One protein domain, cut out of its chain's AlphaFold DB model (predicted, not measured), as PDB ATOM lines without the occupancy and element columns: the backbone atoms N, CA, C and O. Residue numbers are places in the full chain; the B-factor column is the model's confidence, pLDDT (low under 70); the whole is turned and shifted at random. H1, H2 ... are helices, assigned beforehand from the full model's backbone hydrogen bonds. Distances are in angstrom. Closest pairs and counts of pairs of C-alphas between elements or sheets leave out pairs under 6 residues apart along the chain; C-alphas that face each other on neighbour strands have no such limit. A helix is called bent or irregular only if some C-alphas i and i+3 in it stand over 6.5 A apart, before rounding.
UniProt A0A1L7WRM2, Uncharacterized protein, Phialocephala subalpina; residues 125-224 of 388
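This is residues 125 to 224 of the 388 residues of an uncharacterized protein of Phialocephala subalpina (UniProt A0A1L7WRM2). Picture a long straight helix, H1, sticking out with its residues 125 to 136 as an arm from a body of short helices and loops. In that body the last residues of H3, 189 to 192, meet the kinked helix H5 about crosswise, and the short helices H2 and H4 and two long loop stretches make up much of the rest. The printed part has 100 residues with five named helices, in the order H1, H2, H3, H4, H5, and no named strand; the class is all helix. The whole is only just compact, close to loose, with a radius of gyration of the C-alphas of 15.2 A, and it is elongated, spanning 49 by 28 by 27 A.

Find C-alpha 125 at (4.628, -4.600, 37.231); from there H1, residues 125 to 144, runs 28.0 A to C-alpha 144 at (15.723, 13.167, 18.681). Next comes H2, residues 159 to 162, 4.9 A long. H3, residues 181 to 192, measures 17.4 A, and H4, residues 200 to 204, 6.3 A. H5, residues 206 to 221, measures 18.5 A and ends at C-alpha 221 at (-3.966, 9.926, 21.218). Look near residue 215 for a kink of 109 degrees in H5; the helix is irregular there, with C-alphas 213 and 216 9.1 A apart.

Start at H1, which touches no helix. H2 and H4 only just touch, with 3 pairs of C-alphas within 8 A; the closest are those of Val 160 and Phe 201, 5.7 A apart. H3 touches H5 with residues 189 to 192 alone, and their lines stand about perpendicular, at 84 degrees, H5's line being a rough one. Their closest C-alphas are those of Phe 192 and Thr 212, 5.0 A apart. H3 and H4 are close but not clearly touching, the C-alphas of Ile 191 and Ile 202 being the closest at 7.9 A. H4 and H5 touch only at the corner, and only just, with 3 pairs of C-alphas within 8 A; H5 does so with residues 208 to 209 alone, and the closest C-alphas are those of Trp 203 and His 209, 5.1 A apart. H2 and H5 are apart. Every O i to N i+4 pair is within hydrogen-bond range in H1 and H4, against 7 of 8 in H3 and 9 of 12 in H5; H2 is too short for such a pair.

The C-alphas of Gly 125 and Glu 159 are the two farthest apart, at 49.2 A. Without residues 125 to 136, which stand free, the body spans 34 by 29 by 25 A. The printed part has no cut. The links from H1 to H2 and from H2 to H3 are long, with 14 and 18 residues. Look at the B-factor column for the model's confidence: the mean pLDDT of the printed part is 73.2, residues 125 to 158 are under 70, and H1 has a mean of 45.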
ATOM      1  N   GLY A 125       4.895  -6.030  37.412       37.78
ATOM      2  CA  GLY A 125       4.628  -4.600  37.231       37.78
ATOM      3  C   GLY A 125       5.909  -3.786  37.050       37.78
ATOM      4  O   GLY A 125       6.023  -3.031  36.089       37.78
ATOM      5  N   THR A 126       6.906  -3.990  37.920       39.19
ATOM      6  CA  THR A 126       8.153  -3.207  37.889       39.19
ATOM      7  C   THR A 126       9.009  -3.522  36.665       39.19
ATOM      8  O   THR A 126       9.639  -2.629  36.107       39.19
ATOM      9  N   MET A 127       9.021  -4.778  36.207       33.56
ATOM     10  CA  MET A 127       9.777  -5.170  35.016       33.56
ATOM     11  C   MET A 127       9.160  -4.588  33.730       33.56
ATOM     12  O   MET A 127       9.896  -4.127  32.858       33.56
ATOM     13  N   ALA A 128       7.825  -4.527  33.641       39.50
ATOM     14  CA  ALA A 128       7.123  -3.911  32.513       39.50
ATOM     15  C   ALA A 128       7.330  -2.386  32.459       39.50
ATOM     16  O   ALA A 128       7.554  -1.833  31.382       39.50
ATOM     17  N   THR A 129       7.327  -1.699  33.609       41.59
ATOM     18  CA  THR A 129       7.608  -0.255  33.660       41.59
ATOM     19  C   THR A 129       9.062   0.065  33.311       41.59
ATOM     20  O   THR A 129       9.306   1.027  32.591       41.59
ATOM     21  N   PHE A 130      10.017  -0.771  33.736       40.22
ATOM     22  CA  PHE A 130      11.442  -0.589  33.425       40.22
ATOM     23  C   PHE A 130      11.733  -0.760  31.927       40.22
ATOM     24  O   PHE A 130      12.534  -0.026  31.350       40.22
ATOM     25  N   GLN A 131      11.061  -1.716  31.277       43.97
ATOM     26  CA  GLN A 131      11.173  -1.919  29.833       43.97
ATOM     27  C   GLN A 131      10.524  -0.787  29.041       43.97
ATOM     28  O   GLN A 131      11.117  -0.325  28.075       43.97
ATOM     29  N   ALA A 132       9.355  -0.296  29.464       42.22
ATOM     30  CA  ALA A 132       8.704   0.843  28.820       42.22
ATOM     31  C   ALA A 132       9.535   2.130  28.945       42.22
ATOM     32  O   ALA A 132       9.635   2.898  27.993       42.22
ATOM     33  N   GLU A 133      10.169   2.353  30.097       46.44
ATOM     34  CA  GLU A 133      11.041   3.505  30.321       46.44
ATOM     35  C   GLU A 133      12.322   3.433  29.485       46.44
ATOM     36  O   GLU A 133      12.702   4.426  28.862       46.44
ATOM     37  N   LYS A 134      12.944   2.250  29.405       50.78
ATOM     38  CA  LYS A 134      14.113   2.009  28.556       50.78
ATOM     39  C   LYS A 134      13.780   2.162  27.071       50.78
ATOM     40  O   LYS A 134      14.478   2.894  26.383       50.78
ATOM     41  N   LEU A 135      12.693   1.548  26.604       45.44
ATOM     42  CA  LEU A 135      12.244   1.648  25.213       45.44
ATOM     43  C   LEU A 135      11.881   3.092  24.843       45.44
ATOM     44  O   LEU A 135      12.162   3.539  23.738       45.44
ATOM     45  N   ARG A 136      11.289   3.847  25.780       46.75
ATOM     46  CA  ARG A 136      11.014   5.279  25.612       46.75
ATOM     47  C   ARG A 136      12.307   6.082  25.493       46.75
ATOM     48  O   ARG A 136      12.398   6.919  24.608       46.75
ATOM     49  N   LYS A 137      13.291   5.833  26.360       51.44
ATOM     50  CA  LYS A 137      14.593   6.513  26.316       51.44
ATOM     51  C   LYS A 137      15.327   6.217  25.011       51.44
ATOM     52  O   LYS A 137      15.755   7.143  24.340       51.44
ATOM     53  N   GLU A 138      15.392   4.947  24.628       49.72
ATOM     54  CA  GLU A 138      15.999   4.517  23.369       49.72
ATOM     55  C   GLU A 138      15.246   5.095  22.169       49.72
ATOM     56  O   GLU A 138      15.881   5.587  21.254       49.72
ATOM     57  N   GLY A 139      13.910   5.133  22.188       46.72
ATOM     58  CA  GLY A 139      13.109   5.756  21.131       46.72
ATOM     59  C   GLY A 139      13.324   7.267  21.012       46.72
ATOM     60  O   GLY A 139      13.439   7.775  19.902       46.72
ATOM     61  N   THR A 140      13.420   7.989  22.132       49.97
ATOM     62  CA  THR A 140      13.743   9.424  22.133       49.97
ATOM     63  C   THR A 140      15.169   9.671  21.653       49.97
ATOM     64  O   THR A 140      15.370  10.565  20.841       49.97
ATOM     65  N   ASP A 141      16.139   8.865  22.086       50.69
ATOM     66  CA  ASP A 141      17.519   8.963  21.604       50.69
ATOM     67  C   ASP A 141      17.585   8.641  20.098       50.69
ATOM     68  O   ASP A 141      18.230   9.368  19.348       50.69
ATOM     69  N   ILE A 142      16.846   7.624  19.631       50.31
ATOM     70  CA  ILE A 142      16.750   7.211  18.220       50.31
ATOM     71  C   ILE A 142      16.085   8.266  17.341       50.31
ATOM     72  O   ILE A 142      16.494   8.374  16.194       50.31
ATOM     73  N   LEU A 143      15.082   9.001  17.838       48.31
ATOM     74  CA  LEU A 143      14.290   9.973  17.062       48.31
ATOM     75  C   LEU A 143      14.740  11.432  17.227       48.31
ATOM     76  O   LEU A 143      14.457  12.245  16.355       48.31
ATOM     77  N   TYR A 144      15.412  11.776  18.327       47.91
ATOM     78  CA  TYR A 144      15.723  13.167  18.681       47.91
ATOM     79  C   TYR A 144      17.065  13.351  19.421       47.91
ATOM     80  O   TYR A 144      17.369  14.468  19.835       47.91
ATOM     81  N   GLY A 145      17.846  12.284  19.639       57.09
ATOM     82  CA  GLY A 145      19.187  12.356  20.238       57.09
ATOM     83  C   GLY A 145      20.259  12.814  19.240       57.09
ATOM     84  O   GLY A 145      19.964  13.498  18.267       57.09
ATOM     85  N   ASP A 146      21.509  12.377  19.421       41.88
ATOM     86  CA  ASP A 146      22.640  12.708  18.525       41.88
ATOM     87  C   ASP A 146      22.568  12.028  17.138       41.88
ATOM     88  O   ASP A 146      23.557  11.973  16.400       41.88
ATOM     89  N   ASN A 147      21.409  11.484  16.767       40.09
ATOM     90  CA  ASN A 147      21.205  10.915  15.450       40.09
ATOM     91  C   ASN A 147      21.127  12.038  14.418       40.09
ATOM     92  O   ASN A 147      20.262  12.911  14.459       40.09
ATOM     93  N   ILE A 148      22.054  12.005  13.464       42.84
ATOM     94  CA  ILE A 148      21.996  12.855  12.283       42.84
ATOM     95  C   ILE A 148      20.953  12.226  11.361       42.84
ATOM     96  O   ILE A 148      21.258  11.303  10.604       42.84
ATOM     97  N   PHE A 149      19.709  12.699  11.437       44.66
ATOM     98  CA  PHE A 149      18.704  12.351  10.437       44.66
ATOM     99  C   PHE A 149      19.123  12.973   9.114       44.66
ATOM    100  O   PHE A 149      19.083  14.189   8.928       44.66
ATOM    101  N   SER A 150      19.571  12.123   8.197       42.69
ATOM    102  CA  SER A 150      19.711  12.506   6.802       42.69
ATOM    103  C   SER A 150      18.329  12.415   6.180       42.69
ATOM    104  O   SER A 150      17.888  11.335   5.798       42.69
ATOM    105  N   PHE A 151      17.622  13.538   6.130       51.00
ATOM    106  CA  PHE A 151      16.370  13.605   5.394       51.00
ATOM    107  C   PHE A 151      16.669  13.606   3.896       51.00
ATOM    108  O   PHE A 151      17.420  14.455   3.408       51.00
ATOM    109  N   ASP A 152      16.103  12.644   3.171       46.75
ATOM    110  CA  ASP A 152      16.165  12.634   1.715       46.75
ATOM    111  C   ASP A 152      15.234  13.721   1.167       46.75
ATOM    112  O   ASP A 152      14.013  13.587   1.158       46.75
ATOM    113  N   VAL A 153      15.829  14.828   0.737       54.09
ATOM    114  CA  VAL A 153      15.139  15.945   0.075       54.09
ATOM    115  C   VAL A 153      15.051  15.754  -1.450       54.09
ATOM    116  O   VAL A 153      14.908  16.723  -2.194       54.09
ATOM    117  N   GLY A 154      15.161  14.520  -1.961       50.53
ATOM    118  CA  GLY A 154      14.907  14.190  -3.370       50.53
ATOM    119  C   GLY A 154      15.835  14.919  -4.346       50.53
ATOM    120  O   GLY A 154      15.418  15.355  -5.417       50.53
ATOM    121  N   GLY A 155      17.089  15.151  -3.948       55.06
ATOM    122  CA  GLY A 155      18.064  15.913  -4.737       55.06
ATOM    123  C   GLY A 155      17.916  17.442  -4.673       55.06
ATOM    124  O   GLY A 155      18.782  18.143  -5.201       55.06
ATOM    125  N   GLN A 156      16.908  17.986  -3.979       56.12
ATOM    126  CA  GLN A 156      16.786  19.421  -3.688       56.12
ATOM    127  C   GLN A 156      17.672  19.782  -2.487       56.12
ATOM    128  O   GLN A 156      17.222  19.921  -1.352       56.12
ATOM    129  N   ARG A 157      18.987  19.832  -2.722       53.81
ATOM    130  CA  ARG A 157      19.994  20.029  -1.669       53.81
ATOM    131  C   ARG A 157      19.853  21.395  -0.986       53.81
ATOM    132  O   ARG A 157      19.857  22.419  -1.656       53.81
ATOM    133  N   GLY A 158      19.840  21.383   0.349       63.03
ATOM    134  CA  GLY A 158      20.063  22.544   1.223       63.03
ATOM    135  C   GLY A 158      18.882  23.506   1.330       63.03
ATOM    136  O   GLY A 158      18.355  23.693   2.421       63.03
ATOM    137  N   GLU A 159      18.418  24.043   0.202       74.50
ATOM    138  CA  GLU A 159      17.459  25.156   0.159       74.50
ATOM    139  C   GLU A 159      16.150  24.856   0.908       74.50
ATOM    140  O   GLU A 159      15.594  25.725   1.574       74.50
ATOM    141  N   VAL A 160      15.676  23.607   0.853       76.25
ATOM    142  CA  VAL A 160      14.425  23.187   1.509       76.25
ATOM    143  C   VAL A 160      14.540  23.170   3.040       76.25
ATOM    144  O   VAL A 160      13.544  23.384   3.727       76.25
ATOM    145  N   LEU A 161      15.741  22.928   3.575       80.31
ATOM    146  CA  LEU A 161      16.026  22.966   5.015       80.31
ATOM    147  C   LEU A 161      16.460  24.363   5.486       80.31
ATOM    148  O   LEU A 161      16.393  24.660   6.676       80.31
ATOM    149  N   GLU A 162      16.919  25.210   4.563       83.50
ATOM    150  CA  GLU A 162      17.274  26.610   4.824       83.50
ATOM    151  C   GLU A 162      16.044  27.523   4.908       83.50
ATOM    152  O   GLU A 162      16.107  28.588   5.528       83.50
ATOM    153  N   GLU A 163      14.913  27.109   4.327       84.44
ATOM    154  CA  GLU A 163      13.632  27.779   4.516       84.44
ATOM    155  C   GLU A 163      13.168  27.576   5.966       84.44
ATOM    156  O   GLU A 163      12.641  26.529   6.336       84.44
ATOM    157  N   ASP A 164      13.351  28.611   6.789       88.62
ATOM    158  CA  ASP A 164      12.790  28.691   8.139       88.62
ATOM    159  C   ASP A 164      13.280  27.586   9.113       88.62
ATOM    160  O   ASP A 164      12.469  26.885   9.730       88.62
ATOM    161  N   PRO A 165      14.601  27.462   9.356       87.44
ATOM    162  CA  PRO A 165      15.181  26.349  10.114       87.44
ATOM    163  C   PRO A 165      14.647  26.242  11.549       87.44
ATOM    164  O   PRO A 165      14.521  25.145  12.086       87.44
ATOM    165  N   GLN A 166      14.239  27.363  12.155       88.94
ATOM    166  CA  GLN A 166      13.607  27.397  13.480       88.94
ATOM    167  C   GLN A 166      12.225  26.715  13.554       88.94
ATOM    168  O   GLN A 166      11.627  26.668  14.630       88.94
ATOM    169  N   HIS A 167      11.670  26.256  12.431       89.31
ATOM    170  CA  HIS A 167      10.404  25.521  12.369       89.31
ATOM    171  C   HIS A 167      10.591  24.005  12.254       89.31
ATOM    172  O   HIS A 167       9.612  23.272  12.370       89.31
ATOM    173  N   ILE A 168      11.823  23.528  12.052       89.69
ATOM    174  CA  ILE A 168      12.137  22.106  11.917       89.69
ATOM    175  C   ILE A 168      12.714  21.619  13.256       89.69
ATOM    176  O   ILE A 168      13.798  22.060  13.647       89.69
ATOM    177  N   PRO A 169      12.021  20.730  13.995       87.38
ATOM    178  CA  PRO A 169      12.509  20.258  15.287       87.38
ATOM    179  C   PRO A 169      13.894  19.616  15.180       87.38
ATOM    180  O   PRO A 169      14.128  18.763  14.330       87.38
ATOM    181  N   GLY A 170      14.807  20.022  16.064       84.44
ATOM    182  CA  GLY A 170      16.166  19.478  16.127       84.44
ATOM    183  C   GLY A 170      17.133  20.026  15.072       84.44
ATOM    184  O   GLY A 170      18.333  19.761  15.168       84.44
ATOM    185  N   LEU A 171      16.665  20.828  14.107       86.00
ATOM    186  CA  LEU A 171      17.564  21.478  13.161       86.00
ATOM    187  C   LEU A 171      18.364  22.576  13.872       86.00
ATOM    188  O   LEU A 171      17.851  23.309  14.722       86.00
ATOM    189  N   LYS A 172      19.653  22.675  13.537       83.31
ATOM    190  CA  LYS A 172      20.517  23.726  14.077       83.31
ATOM    191  C   LYS A 172      19.958  25.090  13.697       83.31
ATOM    192  O   LYS A 172      19.526  25.299  12.565       83.31
ATOM    193  N   SER A 173      20.018  26.027  14.640       80.75
ATOM    194  CA  SER A 173      19.702  27.427  14.358       80.75
ATOM    195  C   SER A 173      20.599  27.940  13.226       80.75
ATOM    196  O   SER A 173      21.704  27.429  13.035       80.75
ATOM    197  N   ALA A 174      20.179  28.981  12.504       79.12
ATOM    198  CA  ALA A 174      20.977  29.597  11.436       79.12
ATOM    199  C   ALA A 174      22.391  30.013  11.902       79.12
ATOM    200  O   ALA A 174      23.325  30.075  11.108       79.12
ATOM    201  N   ALA A 175      22.575  30.237  13.208       84.06
ATOM    202  CA  ALA A 175      23.874  30.485  13.833       84.06
ATOM    203  C   ALA A 175      24.776  29.232  13.973       84.06
ATOM    204  O   ALA A 175      25.871  29.323  14.522       84.06
ATOM    205  N   GLY A 176      24.323  28.053  13.537       83.88
ATOM    206  CA  GLY A 176      25.029  26.770  13.643       83.88
ATOM    207  C   GLY A 176      25.009  26.133  15.040       83.88
ATOM    208  O   GLY A 176      25.590  25.062  15.231       83.88
ATOM    209  N   GLY A 177      24.352  26.772  16.012       89.06
ATOM    210  CA  GLY A 177      24.205  26.270  17.377       89.06
ATOM    211  C   GLY A 177      23.239  25.087  17.478       89.06
ATOM    212  O   GLY A 177      22.295  24.972  16.694       89.06
ATOM    213  N   ILE A 178      23.479  24.214  18.461       84.88
ATOM    214  CA  ILE A 178      22.531  23.163  18.860       84.88
ATOM    215  C   ILE A 178      21.275  23.863  19.403       84.88
ATOM    216  O   ILE A 178      21.430  24.747  20.252       84.88
ATOM    217  N   PRO A 179      20.064  23.517  18.931       86.12
ATOM    218  CA  PRO A 179      18.848  24.159  19.406       86.12
ATOM    219  C   PRO A 179      18.626  23.849  20.890       86.12
ATOM    220  O   PRO A 179      18.849  22.732  21.361       86.12
ATOM    221  N   SER A 180      18.191  24.855  21.636       89.12
ATOM    222  CA  SER A 180      17.763  24.709  23.024       89.12
ATOM    223  C   SER A 180      16.475  23.884  23.123       89.12
ATOM    224  O   SER A 180      15.702  23.781  22.169       89.12
ATOM    225  N   GLY A 181      16.209  23.312  24.300       87.12
ATOM    226  CA  GLY A 181      14.981  22.538  24.531       87.12
ATOM    227  C   GLY A 181      13.704  23.344  24.262       87.12
ATOM    228  O   GLY A 181      12.758  22.808  23.689       87.12
ATOM    229  N   ASP A 182      13.707  24.638  24.594       89.88
ATOM    230  CA  ASP A 182      12.576  25.540  24.348       89.88
ATOM    231  C   ASP A 182      12.375  25.814  22.851       89.88
ATOM    232  O   ASP A 182      11.240  25.873  22.381       89.88
ATOM    233  N   GLU A 183      13.459  25.928  22.076       88.62
ATOM    234  CA  GLU A 183      13.385  26.073  20.616       88.62
ATOM    235  C   GLU A 183      12.833  24.808  19.956       88.62
ATOM    236  O   GLU A 183      11.968  24.900  19.084       88.62
ATOM    237  N   VAL A 184      13.274  23.626  20.402       88.19
ATOM    238  CA  VAL A 184      12.731  22.348  19.919       88.19
ATOM    239  C   VAL A 184      11.246  22.230  20.269       88.19
ATOM    240  O   VAL A 184      10.443  21.877  19.406       88.19
ATOM    241  N   ALA A 185      10.856  22.567  21.502       86.81
ATOM    242  CA  ALA A 185       9.459  22.551  21.926       86.81
ATOM    243  C   ALA A 185       8.600  23.517  21.095       86.81
ATOM    244  O   ALA A 185       7.543  23.124  20.601       86.81
ATOM    245  N   ALA A 186       9.080  24.741  20.859       92.06
ATOM    246  CA  ALA A 186       8.395  25.721  20.024       92.06
ATOM    247  C   ALA A 186       8.257  25.246  18.567       92.06
ATOM    248  O   ALA A 186       7.198  25.422  17.966       92.06
ATOM    249  N   ALA A 187       9.287  24.613  17.995       92.31
ATOM    250  CA  ALA A 187       9.210  24.029  16.657       92.31
ATOM    251  C   ALA A 187       8.159  22.906  16.589       92.31
ATOM    252  O   ALA A 187       7.352  22.872  15.659       92.31
ATOM    253  N   ILE A 188       8.099  22.036  17.605       90.81
ATOM    254  CA  ILE A 188       7.082  20.977  17.706       90.81
ATOM    255  C   ILE A 188       5.673  21.569  17.812       90.81
ATOM    256  O   ILE A 188       4.764  21.113  17.122       90.81
ATOM    257  N   GLU A 189       5.466  22.589  18.644       92.75
ATOM    258  CA  GLU A 189       4.164  23.257  18.750       92.75
ATOM    259  C   GLU A 189       3.739  23.876  17.416       92.75
ATOM    260  O   GLU A 189       2.580  23.742  17.013       92.75
ATOM    261  N   ARG A 190       4.686  24.474  16.684       94.44
ATOM    262  CA  ARG A 190       4.426  25.054  15.365       94.44
ATOM    263  C   ARG A 190       4.044  24.025  14.311       94.44
ATOM    264  O   ARG A 190       3.265  24.394  13.446       94.44
ATOM    265  N   ILE A 191       4.480  22.761  14.386       94.44
ATOM    266  CA  ILE A 191       3.994  21.689  13.484       94.44
ATOM    267  C   ILE A 191       2.467  21.566  13.559       94.44
ATOM    268  O   ILE A 191       1.806  21.302  12.558       94.44
ATOM    269  N   PHE A 192       1.878  21.771  14.737       92.50
ATOM    270  CA  PHE A 192       0.438  21.623  14.933       92.50
ATOM    271  C   PHE A 192      -0.360  22.916  14.722       92.50
ATOM    272  O   PHE A 192      -1.597  22.865  14.686       92.50
ATOM    273  N   ASP A 193       0.306  24.065  14.584       93.06
ATOM    274  CA  ASP A 193      -0.354  25.345  14.352       93.06
ATOM    275  C   ASP A 193      -0.716  25.527  12.875       93.06
ATOM    276  O   ASP A 193       0.096  25.931  12.049       93.06
ATOM    277  N   LYS A 194      -1.998  25.320  12.561       90.25
ATOM    278  CA  LYS A 194      -2.556  25.471  11.206       90.25
ATOM    279  C   LYS A 194      -2.481  26.892  10.644       90.25
ATOM    280  O   LYS A 194      -2.776  27.084   9.466       90.25
ATOM    281  N   LYS A 195      -2.215  27.895  11.486       92.38
ATOM    282  CA  LYS A 195      -2.036  29.288  11.060       92.38
ATOM    283  C   LYS A 195      -0.571  29.623  10.805       92.38
ATOM    284  O   LYS A 195      -0.301  30.670  10.220       92.38
ATOM    285  N   SER A 196       0.345  28.772  11.260       91.69
ATOM    286  CA  SER A 196       1.769  28.951  11.048       91.69
ATOM    287  C   SER A 196       2.129  28.662   9.593       91.69
ATOM    288  O   SER A 196       1.503  27.839   8.922       91.69
ATOM    289  N   HIS A 197       3.144  29.362   9.098       92.38
ATOM    290  CA  HIS A 197       3.777  29.000   7.842       92.38
ATOM    291  C   HIS A 197       4.635  27.755   8.089       92.38
ATOM    292  O   HIS A 197       5.574  27.801   8.880       92.38
ATOM    293  N   HIS A 198       4.310  26.640   7.435       92.56
ATOM    294  CA  HIS A 198       5.134  25.437   7.508       92.56
ATOM    295  C   HIS A 198       6.115  25.414   6.327       92.56
ATOM    296  O   HIS A 198       5.648  25.516   5.186       92.56
ATOM    297  N   PRO A 199       7.430  25.241   6.566       91.94
ATOM    298  CA  PRO A 199       8.413  25.122   5.493       91.94
ATOM    299  C   PRO A 199       8.098  23.942   4.577       91.94
ATOM    300  O   PRO A 199       7.484  22.953   4.998       91.94
ATOM    301  N   ARG A 200       8.546  24.018   3.319       89.69
ATOM    302  CA  ARG A 200       8.328  22.955   2.318       89.69
ATOM    303  C   ARG A 200       8.751  21.578   2.808       89.69
ATOM    304  O   ARG A 200       8.062  20.605   2.519       89.69
ATOM    305  N   PHE A 201       9.820  21.522   3.599       88.56
ATOM    306  CA  PHE A 201      10.295  20.307   4.241       88.56
ATOM    307  C   PHE A 201       9.188  19.549   4.996       88.56
ATOM    308  O   PHE A 201       8.995  18.357   4.777       88.56
ATOM    309  N   ILE A 202       8.399  20.247   5.822       87.12
ATOM    310  CA  ILE A 202       7.309  19.639   6.606       87.12
ATOM    311  C   ILE A 202       6.210  19.072   5.698       87.12
ATOM    312  O   ILE A 202       5.539  18.117   6.076       87.12
ATOM    313  N   TRP A 203       6.005  19.644   4.508       86.88
ATOM    314  CA  TRP A 203       5.035  19.130   3.536       86.88
ATOM    315  C   TRP A 203       5.551  17.923   2.751       86.88
ATOM    316  O   TRP A 203       4.736  17.133   2.279       86.88
ATOM    317  N   GLN A 204       6.868  17.798   2.591       85.19
ATOM    318  CA  GLN A 204       7.507  16.675   1.903       85.19
ATOM    319  C   GLN A 204       7.675  15.466   2.826       85.19
ATOM    320  O   GLN A 204       7.456  14.334   2.398       85.19
ATOM    321  N   ASP A 205       8.013  15.695   4.094       84.38
ATOM    322  CA  ASP A 205       8.074  14.632   5.090       84.38
ATOM    323  C   ASP A 205       6.656  14.141   5.425       84.38
ATOM    324  O   ASP A 205       5.849  14.849   6.031       84.38
ATOM    325  N   LEU A 206       6.341  12.905   5.028       82.62
ATOM    326  CA  LEU A 206       5.005  12.322   5.189       82.62
ATOM    327  C   LEU A 206       4.559  12.244   6.653       82.62
ATOM    328  O   LEU A 206       3.368  12.392   6.939       82.62
ATOM    329  N   LEU A 207       5.490  12.014   7.582       84.44
ATOM    330  CA  LEU A 207       5.180  11.877   8.999       84.44
ATOM    331  C   LEU A 207       4.884  13.245   9.622       84.44
ATOM    332  O   LEU A 207       3.865  13.406  10.299       84.44
ATOM    333  N   LEU A 208       5.730  14.244   9.364       88.19
ATOM    334  CA  LEU A 208       5.507  15.614   9.826       88.19
ATOM    335  C   LEU A 208       4.245  16.203   9.192       88.19
ATOM    336  O   LEU A 208       3.402  16.751   9.908       88.19
ATOM    337  N   HIS A 209       4.044  16.001   7.888       90.19
ATOM    338  CA  HIS A 209       2.825  16.397   7.192       90.19
ATOM    339  C   HIS A 209       1.585  15.764   7.831       90.19
ATOM    340  O   HIS A 209       0.609  16.459   8.126       90.19
ATOM    341  N   PHE A 210       1.619  14.459   8.109       87.75
ATOM    342  CA  PHE A 210       0.538  13.770   8.805       87.75
ATOM    343  C   PHE A 210       0.233  14.410  10.168       87.75
ATOM    344  O   PHE A 210      -0.938  14.671  10.470       87.75
ATOM    345  N   PHE A 211       1.258  14.752  10.955       88.06
ATOM    346  CA  PHE A 211       1.081  15.445  12.233       88.06
ATOM    347  C   PHE A 211       0.407  16.815  12.088       88.06
ATOM    348  O   PHE A 211      -0.522  17.106  12.853       88.06
ATOM    349  N   THR A 212       0.772  17.610  11.072       90.62
ATOM    350  CA  THR A 212       0.093  18.894  10.792       90.62
ATOM    351  C   THR A 212      -1.407  18.704  10.518       90.62
ATOM    352  O   THR A 212      -2.250  19.498  10.952       90.62
ATOM    353  N   ARG A 213      -1.780  17.610   9.834       91.38
ATOM    354  CA  ARG A 213      -3.163  17.326   9.425       91.38
ATOM    355  C   ARG A 213      -4.035  16.878  10.586       91.38
ATOM    356  O   ARG A 213      -5.140  17.406  10.759       91.38
ATOM    357  N   ILE A 214      -3.558  15.917  11.374       86.00
ATOM    358  CA  ILE A 214      -4.340  15.368  12.488       86.00
ATOM    359  C   ILE A 214      -4.442  16.358  13.653       86.00
ATOM    360  O   ILE A 214      -5.441  16.343  14.376       86.00
ATOM    361  N   GLY A 215      -3.459  17.248  13.808       88.12
ATOM    362  CA  GLY A 215      -3.389  18.222  14.891       88.12
ATOM    363  C   GLY A 215      -2.966  17.620  16.237       88.12
ATOM    364  O   GLY A 215      -3.024  16.409  16.464       88.12
ATOM    365  N   GLN A 216      -2.576  18.500  17.162       90.00
ATOM    366  CA  GLN A 216      -1.949  18.147  18.443       90.00
ATOM    367  C   GLN A 216      -2.786  17.176  19.287       90.00
ATOM    368  O   GLN A 216      -2.264  16.203  19.831       90.00
ATOM    369  N   TYR A 217      -4.100  17.416  19.377       85.25
ATOM    370  CA  TYR A 217      -5.002  16.583  20.175       85.25
ATOM    371  C   TYR A 217      -4.999  15.124  19.706       85.25
ATOM    372  O   TYR A 217      -4.846  14.218  20.520       85.25
ATOM    373  N   ASN A 218      -5.129  14.896  18.397       81.25
ATOM    374  CA  ASN A 218      -5.162  13.548  17.836       81.25
ATOM    375  C   ASN A 218      -3.781  12.894  17.868       81.25
ATOM    376  O   ASN A 218      -3.687  11.713  18.189       81.25
ATOM    377  N   ALA A 219      -2.715  13.661  17.614       82.25
ATOM    378  CA  ALA A 219      -1.345  13.166  17.717       82.25
ATOM    379  C   ALA A 219      -1.048  12.606  19.116       82.25
ATOM    380  O   ALA A 219      -0.477  11.529  19.248       82.25
ATOM    381  N   ARG A 220      -1.539  13.267  20.170       78.94
ATOM    382  CA  ARG A 220      -1.414  12.800  21.557       78.94
ATOM    383  C   ARG A 220      -2.175  11.494  21.844       78.94
ATOM    384  O   ARG A 220      -1.847  10.789  22.795       78.94
ATOM    385  N   LEU A 221      -3.213  11.176  21.070       76.69
ATOM    386  CA  LEU A 221      -3.966   9.926  21.218       76.69
ATOM    387  C   LEU A 221      -3.277   8.736  20.540       76.69
ATOM    388  O   LEU A 221      -3.660   7.593  20.806       76.69
ATOM    389  N   LEU A 222      -2.274   8.981  19.692       76.00
ATOM    390  CA  LEU A 222      -1.483   7.923  19.078       76.00
ATOM    391  C   LEU A 222      -0.688   7.197  20.164       76.00
ATOM    392  O   LEU A 222       0.080   7.794  20.911       76.00
ATOM    393  N   LYS A 223      -0.898   5.884  20.262       79.62
ATOM    394  CA  LYS A 223      -0.207   5.024  21.235       79.62
ATOM    395  C   LYS A 223       1.003   4.314  20.640       79.62
ATOM    396  O   LYS A 223       1.893   3.908  21.375       79.62
ATOM    397  N   SER A 224       0.997   4.128  19.326       75.75
ATOM    398  CA  SER A 224       2.027   3.413  18.585       75.75
ATOM    399  C   SER A 224       2.011   3.872  17.135       75.75
ATOM    400  O   SER A 224       0.946   3.905  16.520       75.75
TER     401      SER A 224